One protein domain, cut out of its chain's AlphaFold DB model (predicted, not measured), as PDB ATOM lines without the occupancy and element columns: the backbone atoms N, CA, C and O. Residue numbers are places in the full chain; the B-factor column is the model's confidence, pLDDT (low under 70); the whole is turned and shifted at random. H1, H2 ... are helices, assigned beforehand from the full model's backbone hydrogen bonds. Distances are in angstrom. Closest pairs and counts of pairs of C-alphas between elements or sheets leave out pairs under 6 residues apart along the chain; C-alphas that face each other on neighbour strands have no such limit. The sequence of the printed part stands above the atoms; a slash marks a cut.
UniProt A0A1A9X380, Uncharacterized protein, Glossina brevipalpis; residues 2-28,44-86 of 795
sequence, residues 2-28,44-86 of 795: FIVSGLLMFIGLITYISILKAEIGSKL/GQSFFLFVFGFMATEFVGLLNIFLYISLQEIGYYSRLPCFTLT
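What this domain is: This is residues 2 to 28 and 44 to 86 of the 795 residues of an uncharacterized protein of Glossina brevipalpis (UniProt A0A1A9X380). What is the shape? Two long helices, H2 and H1, run side by side in opposite ways, making a rod. Residues 65 to 86, of which 65 to 77 belong to H2, stick out at one end. What makes it up? The printed part has 70 residues, H1 then H2, all helix with no named strand; it is extended, with a radius of gyration of the C-alphas of 21.0 A and spans of 72 by 14 by 13 A.

How they stand to each other: Where do the helices meet? H2, residues 45 to 77, touches H1, residues 2 to 25, with residues 46 to 61 alone; the closest C-alphas, of Met 9 and Gly 53, are 4.8 A apart. How do they run? They run opposite ways at a shallow tilt of 13 degrees. What of their backbones? In H1 and H2 every O i to N i+4 pair is within hydrogen-bond range.

Where its parts are: Where is H2? It measures 47.5 A and ends at C-alpha 77, (178.617, 225.605, 268.643). Where is H1? It measures 33.3 A from C-alpha 2, (200.883, 231.418, 282.366), to C-alpha 25.

The domain as a whole: How large is it? The two farthest C-alphas, of Lys 27 and Thr 86, are 72.9 A apart. Is anything missing? The link across the cut lacks residues 29 to 43; C-alphas 28 and 44 are 17.4 A apart. Where is confidence low? The pLDDT is under 70 at residues 25 to 28 and 77 to 86.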
ATOM      1  N   PHE A   2     200.389 230.018 282.339       76.25
ATOM      2  CA  PHE A   2     200.883 231.418 282.366       76.25
ATOM      3  C   PHE A   2     201.668 231.843 283.630       76.25
ATOM      4  O   PHE A   2     202.743 232.428 283.527       76.25
ATOM      5  N   ILE A   3     201.185 231.488 284.830       84.25
ATOM      6  CA  ILE A   3     201.888 231.765 286.101       84.25
ATOM      7  C   ILE A   3     203.244 231.033 286.170       84.25
ATOM      8  O   ILE A   3     204.237 231.606 286.601       84.25
ATOM      9  N   VAL A   4     203.304 229.782 285.704       83.19
ATOM     10  CA  VAL A   4     204.519 228.948 285.710       83.19
ATOM     11  C   VAL A   4     205.549 229.473 284.707       83.19
ATOM     12  O   VAL A   4     206.721 229.577 285.051       83.19
ATOM     13  N   SER A   5     205.130 229.880 283.504       82.19
ATOM     14  CA  SER A   5     206.036 230.501 282.525       82.19
ATOM     15  C   SER A   5     206.556 231.863 283.002       82.19
ATOM     16  O   SER A   5     207.739 232.145 282.843       82.19
ATOM     17  N   GLY A   6     205.719 232.670 283.668       83.94
ATOM     18  CA  GLY A   6     206.156 233.918 284.304       83.94
ATOM     19  C   GLY A   6     207.176 233.697 285.430       83.94
ATOM     20  O   GLY A   6     208.166 234.423 285.516       83.94
ATOM     21  N   LEU A   7     206.989 232.661 286.256       85.56
ATOM     22  CA  LEU A   7     207.957 232.278 287.288       85.56
ATOM     23  C   LEU A   7     209.273 231.758 286.687       85.56
ATOM     24  O   LEU A   7     210.336 232.161 287.149       85.56
ATOM     25  N   LEU A   8     209.228 230.936 285.633       80.19
ATOM     26  CA  LEU A   8     210.428 230.469 284.923       80.19
ATOM     27  C   LEU A   8     211.216 231.632 284.298       80.19
ATOM     28  O   LEU A   8     212.432 231.702 284.467       80.19
ATOM     29  N   MET A   9     210.533 232.583 283.654       83.94
ATOM     30  CA  MET A   9     211.142 233.816 283.141       83.94
ATOM     31  C   MET A   9     211.815 234.626 284.263       83.94
ATOM     32  O   MET A   9     212.947 235.082 284.106       83.94
ATOM     33  N   PHE A  10     211.146 234.786 285.411       86.56
ATOM     34  CA  PHE A  10     211.674 235.522 286.564       86.56
ATOM     35  C   PHE A  10     212.905 234.840 287.185       86.56
ATOM     36  O   PHE A  10     213.907 235.504 287.452       86.56
ATOM     37  N   ILE A  11     212.874 233.513 287.338       87.56
ATOM     38  CA  ILE A  11     214.006 232.707 287.823       87.56
ATOM     39  C   ILE A  11     215.186 232.788 286.845       87.56
ATOM     40  O   ILE A  11     216.318 233.017 287.276       87.56
ATOM     41  N   GLY A  12     214.933 232.683 285.535       83.19
ATOM     42  CA  GLY A  12     215.952 232.835 284.492       83.19
ATOM     43  C   GLY A  12     216.615 234.214 284.523       83.19
ATOM     44  O   GLY A  12     217.840 234.311 284.508       83.19
ATOM     45  N   LEU A  13     215.822 235.281 284.666       86.31
ATOM     46  CA  LEU A  13     216.307 236.659 284.774       86.31
ATOM     47  C   LEU A  13     217.151 236.887 286.043       86.31
ATOM     48  O   LEU A  13     218.227 237.481 285.959       86.31
ATOM     49  N   ILE A  14     216.719 236.381 287.205       90.00
ATOM     50  CA  ILE A  14     217.497 236.447 288.458       90.00
ATOM     51  C   ILE A  14     218.816 235.681 288.328       90.00
ATOM     52  O   ILE A  14     219.867 236.185 288.732       90.00
ATOM     53  N   THR A  15     218.776 234.481 287.751       86.50
ATOM     54  CA  THR A  15     219.953 233.628 287.537       86.50
ATOM     55  C   THR A  15     220.958 234.306 286.603       86.50
ATOM     56  O   THR A  15     222.142 234.395 286.927       86.50
ATOM     57  N   TYR A  16     220.478 234.880 285.497       85.44
ATOM     58  CA  TYR A  16     221.285 235.640 284.543       85.44
ATOM     59  C   TYR A  16     221.958 236.860 285.183       85.44
ATOM     60  O   TYR A  16     223.176 237.003 285.089       85.44
ATOM     61  N   ILE A  17     221.211 237.699 285.912       87.06
ATOM     62  CA  ILE A  17     221.781 238.862 286.614       87.06
ATOM     63  C   ILE A  17     222.787 238.426 287.693       87.06
ATOM     64  O   ILE A  17     223.808 239.088 287.878       87.06
ATOM     65  N   SER A  18     222.535 237.313 288.387       86.88
ATOM     66  CA  SER A  18     223.430 236.800 289.434       86.88
ATOM     67  C   SER A  18     224.769 236.322 288.867       86.88
ATOM     68  O   SER A  18     225.816 236.667 289.415       86.88
ATOM     69  N   ILE A  19     224.752 235.600 287.742       83.69
ATOM     70  CA  ILE A  19     225.965 235.111 287.068       83.69
ATOM     71  C   ILE A  19     226.738 236.262 286.416       83.69
ATOM     72  O   ILE A  19     227.934 236.391 286.670       83.69
ATOM     73  N   LEU A  20     226.064 237.191 285.720       80.06
ATOM     74  CA  LEU A  20     226.698 238.430 285.246       80.06
ATOM     75  C   LEU A  20     227.382 239.187 286.397       80.06
ATOM     76  O   LEU A  20     228.510 239.658 286.257       80.06
ATOM     77  N   LYS A  21     226.730 239.289 287.561       83.50
ATOM     78  CA  LYS A  21     227.291 239.966 288.738       83.50
ATOM     79  C   LYS A  21     228.516 239.242 289.314       83.50
ATOM     80  O   LYS A  21     229.419 239.924 289.793       83.50
ATOM     81  N   ALA A  22     228.587 237.914 289.241       79.19
ATOM     82  CA  ALA A  22     229.759 237.142 289.661       79.19
ATOM     83  C   ALA A  22     230.931 237.271 288.662       79.19
ATOM     84  O   ALA A  22     232.049 237.637 289.041       79.19
ATOM     85  N   GLU A  23     230.665 237.034 287.374       78.44
ATOM     86  CA  GLU A  23     231.669 237.023 286.302       78.44
ATOM     87  C   GLU A  23     232.248 238.412 285.999       78.44
ATOM     88  O   GLU A  23     233.446 238.545 285.730       78.44
ATOM     89  N   ILE A  24     231.403 239.446 286.032       74.88
ATOM     90  CA  ILE A  24     231.755 240.818 285.640       74.88
ATOM     91  C   ILE A  24     232.061 241.677 286.875       74.88
ATOM     92  O   ILE A  24     232.972 242.502 286.833       74.88
ATOM     93  N   GLY A  25     231.379 241.461 288.007       67.56
ATOM     94  CA  GLY A  25     231.592 242.243 289.236       67.56
ATOM     95  C   GLY A  25     233.001 242.115 289.824       67.56
ATOM     96  O   GLY A  25     233.515 243.072 290.399       67.56
ATOM     97  N   SER A  26     233.660 240.972 289.615       58.97
ATOM     98  CA  SER A  26     235.070 240.753 289.967       58.97
ATOM     99  C   SER A  26     236.054 241.425 288.994       58.97
ATOM    100  O   SER A  26     237.143 241.826 289.405       58.97
ATOM    101  N   LYS A  27     235.671 241.597 287.720       61.53
ATOM    102  CA  LYS A  27     236.516 242.140 286.636       61.53
ATOM    103  C   LYS A  27     236.354 243.650 286.408       61.53
ATOM    104  O   LYS A  27     237.246 244.272 285.841       61.53
ATOM    105  N   LEU A  28     235.268 244.262 286.893       60.09
ATOM    106  CA  LEU A  28     235.026 245.714 286.818       60.09
ATOM    107  C   LEU A  28     235.979 246.564 287.675       60.09
ATOM    108  O   LEU A  28     235.995 247.786 287.533       60.09
ATOM    109  N   GLY A  44     227.488 232.975 279.128       81.00
ATOM    110  CA  GLY A  44     227.325 231.767 279.945       81.00
ATOM    111  C   GLY A  44     225.946 231.107 279.797       81.00
ATOM    112  O   GLY A  44     225.001 231.707 279.278       81.00
ATOM    113  N   GLN A  45     225.802 229.880 280.311       78.50
ATOM    114  CA  GLN A  45     224.585 229.057 280.161       78.50
ATOM    115  C   GLN A  45     223.289 229.734 280.649       78.50
ATOM    116  O   GLN A  45     222.206 229.492 280.118       78.50
ATOM    117  N   SER A  46     223.384 230.662 281.602       77.88
ATOM    118  CA  SER A  46     222.249 231.464 282.070       77.88
ATOM    119  C   SER A  46     221.635 232.382 281.009       77.88
ATOM    120  O   SER A  46     220.466 232.741 281.132       77.88
ATOM    121  N   PHE A  47     222.378 232.750 279.959       81.50
ATOM    122  CA  PHE A  47     221.818 233.470 278.813       81.50
ATOM    123  C   PHE A  47     220.854 232.577 278.018       81.50
ATOM    124  O   PHE A  47     219.739 232.998 277.711       81.50
ATOM    125  N   PHE A  48     221.229 231.319 277.763       83.00
ATOM    126  CA  PHE A  48     220.358 230.353 277.089       83.00
ATOM    127  C   PHE A  48     219.114 230.020 277.923       83.00
ATOM    128  O   PHE A  48     218.025 229.944 277.364       83.00
ATOM    129  N   LEU A  49     219.231 229.931 279.255       78.69
ATOM    130  CA  LEU A  49     218.069 229.775 280.144       78.69
ATOM    131  C   LEU A  49     217.103 230.973 280.079       78.69
ATOM    132  O   LEU A  49     215.889 230.776 280.088       78.69
ATOM    133  N   PHE A  50     217.613 232.204 279.970       82.81
ATOM    134  CA  PHE A  50     216.772 233.388 279.774       82.81
ATOM    135  C   PHE A  50     216.064 233.372 278.406       82.81
ATOM    136  O   PHE A  50     214.856 233.600 278.342       82.81
ATOM    137  N   VAL A  51     216.781 233.036 277.326       86.81
ATOM    138  CA  VAL A  51     216.202 232.908 275.975       86.81
ATOM    139  C   VAL A  51     215.151 231.792 275.920       86.81
ATOM    140  O   VAL A  51     214.064 232.005 275.389       86.81
ATOM    141  N   PHE A  52     215.417 230.630 276.522       85.56
ATOM    142  CA  PHE A  52     214.451 229.531 276.604       85.56
ATOM    143  C   PHE A  52     213.209 229.921 277.419       85.56
ATOM    144  O   PHE A  52     212.087 229.658 276.990       85.56
ATOM    145  N   GLY A  53     213.388 230.618 278.547       83.19
ATOM    146  CA  GLY A  53     212.284 231.172 279.335       83.19
ATOM    147  C   GLY A  53     211.408 232.139 278.531       83.19
ATOM    148  O   GLY A  53     210.183 232.054 278.609       83.19
ATOM    149  N   PHE A  54     212.019 232.997 277.705       85.88
ATOM    150  CA  PHE A  54     211.307 233.906 276.804       85.88
ATOM    151  C   PHE A  54     210.507 233.154 275.722       85.88
ATOM    152  O   PHE A  54     209.308 233.390 275.557       85.88
ATOM    153  N   MET A  55     211.127 232.180 275.046       88.62
ATOM    154  CA  MET A  55     210.447 231.337 274.051       88.62
ATOM    155  C   MET A  55     209.283 230.543 274.671       88.62
ATOM    156  O   MET A  55     208.221 230.418 274.063       88.62
ATOM    157  N   ALA A  56     209.437 230.066 275.911       85.06
ATOM    158  CA  ALA A  56     208.372 229.400 276.654       85.06
ATOM    159  C   ALA A  56     207.220 230.353 277.030       85.06
ATOM    160  O   ALA A  56     206.060 229.937 276.994       85.06
ATOM    161  N   THR A  57     207.491 231.626 277.358       84.94
ATOM    162  CA  THR A  57     206.423 232.618 277.582       84.94
ATOM    163  C   THR A  57     205.644 232.946 276.310       84.94
ATOM    164  O   THR A  57     204.416 232.986 276.371       84.94
ATOM    165  N   GLU A  58     206.312 233.090 275.161       88.25
ATOM    166  CA  GLU A  58     205.643 233.286 273.865       88.25
ATOM    167  C   GLU A  58     204.786 232.065 273.493       88.25
ATOM    168  O   GLU A  58     203.606 232.203 273.174       88.25
ATOM    169  N   PHE A  59     205.322 230.847 273.632       88.19
ATOM    170  CA  PHE A  59     204.577 229.618 273.343       88.19
ATOM    171  C   PHE A  59     203.347 229.443 274.250       88.19
ATOM    172  O   PHE A  59     202.269 229.089 273.773       88.19
ATOM    173  N   VAL A  60     203.455 229.760 275.546       90.75
ATOM    174  CA  VAL A  60     202.301 229.761 276.464       90.75
ATOM    175  C   VAL A  60     201.302 230.879 276.132       90.75
ATOM    176  O   VAL A  60     200.099 230.674 276.300       90.75
ATOM    177  N   GLY A  61     201.761 232.025 275.620       87.50
ATOM    178  CA  GLY A  61     200.903 233.085 275.082       87.50
ATOM    179  C   GLY A  61     200.092 232.617 273.871       87.50
ATOM    180  O   GLY A  61     198.865 232.726 273.871       87.50
ATOM    181  N   LEU A  62     200.759 232.009 272.884       89.38
ATOM    182  CA  LEU A  62     200.125 231.424 271.698       89.38
ATOM    183  C   LEU A  62     199.126 230.323 272.074       89.38
ATOM    184  O   LEU A  62     197.978 230.371 271.635       89.38
ATOM    185  N   LEU A  63     199.506 229.377 272.940       86.69
ATOM    186  CA  LEU A  63     198.596 228.336 273.436       86.69
ATOM    187  C   LEU A  63     197.373 228.918 274.157       86.69
ATOM    188  O   LEU A  63     196.280 228.373 274.031       86.69
ATOM    189  N   ASN A  64     197.523 230.025 274.889       87.00
ATOM    190  CA  ASN A  64     196.402 230.697 275.543       87.00
ATOM    191  C   ASN A  64     195.455 231.372 274.529       87.00
ATOM    192  O   ASN A  64     194.243 231.365 274.735       87.00
ATOM    193  N   ILE A  65     195.982 231.898 273.416       89.31
ATOM    194  CA  ILE A  65     195.178 232.421 272.298       89.31
ATOM    195  C   ILE A  65     194.448 231.279 271.576       89.31
ATOM    196  O   ILE A  65     193.242 231.379 271.365       89.31
ATOM    197  N   PHE A  66     195.126 230.170 271.261       88.56
ATOM    198  CA  PHE A  66     194.482 228.997 270.659       88.56
ATOM    199  C   PHE A  66     193.398 228.407 271.568       88.56
ATOM    200  O   PHE A  66     192.290 228.159 271.103       88.56
ATOM    201  N   LEU A  67     193.663 228.261 272.870       86.94
ATOM    202  CA  LEU A  67     192.674 227.777 273.835       86.94
ATOM    203  C   LEU A  67     191.482 228.739 273.957       86.94
ATOM    204  O   LEU A  67     190.348 228.276 274.055       86.94
ATOM    205  N   TYR A  68     191.705 230.057 273.895       88.38
ATOM    206  CA  TYR A  68     190.622 231.041 273.825       88.38
ATOM    207  C   TYR A  68     189.784 230.884 272.545       88.38
ATOM    208  O   TYR A  68     188.559 230.855 272.636       88.38
ATOM    209  N   ILE A  69     190.420 230.719 271.378       89.56
ATOM    210  CA  ILE A  69     189.732 230.501 270.096       89.56
ATOM    211  C   ILE A  69     188.912 229.206 270.138       89.56
ATOM    212  O   ILE A  69     187.720 229.250 269.856       89.56
ATOM    213  N   SER A  70     189.492 228.080 270.564       83.62
ATOM    214  CA  SER A  70     188.772 226.803 270.676       83.62
ATOM    215  C   SER A  70     187.648 226.850 271.718       83.62
ATOM    216  O   SER A  70     186.582 226.282 271.497       83.62
ATOM    217  N   LEU A  71     187.824 227.563 272.836       85.31
ATOM    218  CA  LEU A  71     186.758 227.760 273.823       85.31
ATOM    219  C   LEU A  71     185.633 228.654 273.275       85.31
ATOM    220  O   LEU A  71     184.458 228.395 273.538       85.31
ATOM    221  N   GLN A  72     185.973 229.679 272.489       82.56
ATOM    222  CA  GLN A  72     185.007 230.534 271.803       82.56
ATOM    223  C   GLN A  72     184.273 229.772 270.687       82.56
ATOM    224  O   GLN A  72     183.066 229.937 270.544       82.56
ATOM    225  N   GLU A  73     184.955 228.895 269.952       83.56
ATOM    226  CA  GLU A  73     184.392 227.996 268.940       83.56
ATOM    227  C   GLU A  73     183.414 226.987 269.563       83.56
ATOM    228  O   GLU A  73     182.253 226.919 269.154       83.56
ATOM    229  N   ILE A  74     183.816 226.294 270.636       81.19
ATOM    230  CA  ILE A  74     182.926 225.448 271.452       81.19
ATOM    231  C   ILE A  74     181.738 226.270 271.982       81.19
ATOM    232  O   ILE A  74     180.602 225.791 271.984       81.19
ATOM    233  N   GLY A  75     181.970 227.523 272.384       75.88
ATOM    234  CA  GLY A  75     180.934 228.469 272.801       75.88
ATOM    235  C   GLY A  75     179.969 228.881 271.681       75.88
ATOM    236  O   GLY A  75     178.777 229.038 271.945       75.88
ATOM    237  N   TYR A  76     180.439 229.012 270.436       72.38
ATOM    238  CA  TYR A  76     179.604 229.272 269.260       72.38
ATOM    239  C   TYR A  76     178.771 228.046 268.883       72.38
ATOM    240  O   TYR A  76     177.560 228.181 268.702       72.38
ATOM    241  N   TYR A  77     179.364 226.849 268.851       65.25
ATOM    242  CA  TYR A  77     178.617 225.605 268.643       65.25
ATOM    243  C   TYR A  77     177.571 225.379 269.747       65.25
ATOM    244  O   TYR A  77     176.430 225.036 269.448       65.25
ATOM    245  N   SER A  78     177.904 225.694 271.004       60.62
ATOM    246  CA  SER A  78     176.966 225.670 272.141       60.62
ATOM    247  C   SER A  78     175.896 226.773 272.097       60.62
ATOM    248  O   SER A  78     174.917 226.705 272.840       60.62
ATOM    249  N   ARG A  79     176.065 227.800 271.251       56.41
ATOM    250  CA  ARG A  79     175.093 228.885 271.021       56.41
ATOM    251  C   ARG A  79     174.184 228.660 269.815       56.41
ATOM    252  O   ARG A  79     173.241 229.429 269.650       56.41
ATOM    253  N   LEU A  80     174.409 227.625 269.005       50.09
ATOM    254  CA  LEU A  80     173.430 227.184 268.013       50.09
ATOM    255  C   LEU A  80     172.311 226.412 268.740       50.09
ATOM    256  O   LEU A  80     172.558 225.299 269.208       50.09
ATOM    257  N   PRO A  81     171.062 226.920 268.807       49.66
ATOM    258  CA  PRO A  81     169.964 226.281 269.551       49.66
ATOM    259  C   PRO A  81     169.412 225.013 268.861       49.66
ATOM    260  O   PRO A  81     168.306 224.564 269.150       49.66
ATOM    261  N   CYS A  82     170.172 224.447 267.922       47.66
ATOM    262  CA  CYS A  82     169.766 223.384 267.008       47.66
ATOM    263  C   CYS A  82     170.258 221.994 267.443       47.66
ATOM    264  O   CYS A  82     169.750 220.995 266.942       47.66
ATOM    265  N   PHE A  83     171.251 221.920 268.340       47.72
ATOM    266  CA  PHE A  83     171.896 220.663 268.749       47.72
ATOM    267  C   PHE A  83     172.074 220.531 270.269       47.72
ATOM    268  O   PHE A  83     173.057 219.985 270.771       47.72
ATOM    269  N   THR A  84     171.081 220.994 271.030       49.69
ATOM    270  CA  THR A  84     170.972 220.716 272.465       49.69
ATOM    271  C   THR A  84     171.001 219.202 272.696       49.69
ATOM    272  O   THR A  84     170.100 218.481 272.266       49.69
ATOM    273  N   LEU A  85     172.024 218.700 273.397       54.03
ATOM    274  CA  LEU A  85     172.212 217.261 273.654       54.03
ATOM    275  C   LEU A  85     171.011 216.630 274.392       54.03
ATOM    276  O   LEU A  85     170.736 215.435 274.260       54.03
ATOM    277  N   THR A  86     170.257 217.450 275.131       56.09
ATOM    278  CA  THR A  86     168.965 217.107 275.739       56.09
ATOM    279  C   THR A  86     167.917 216.700 274.707       56.09
ATOM    280  O   THR A  86     167.267 215.682 274.909       56.09
TER     281      THR A  86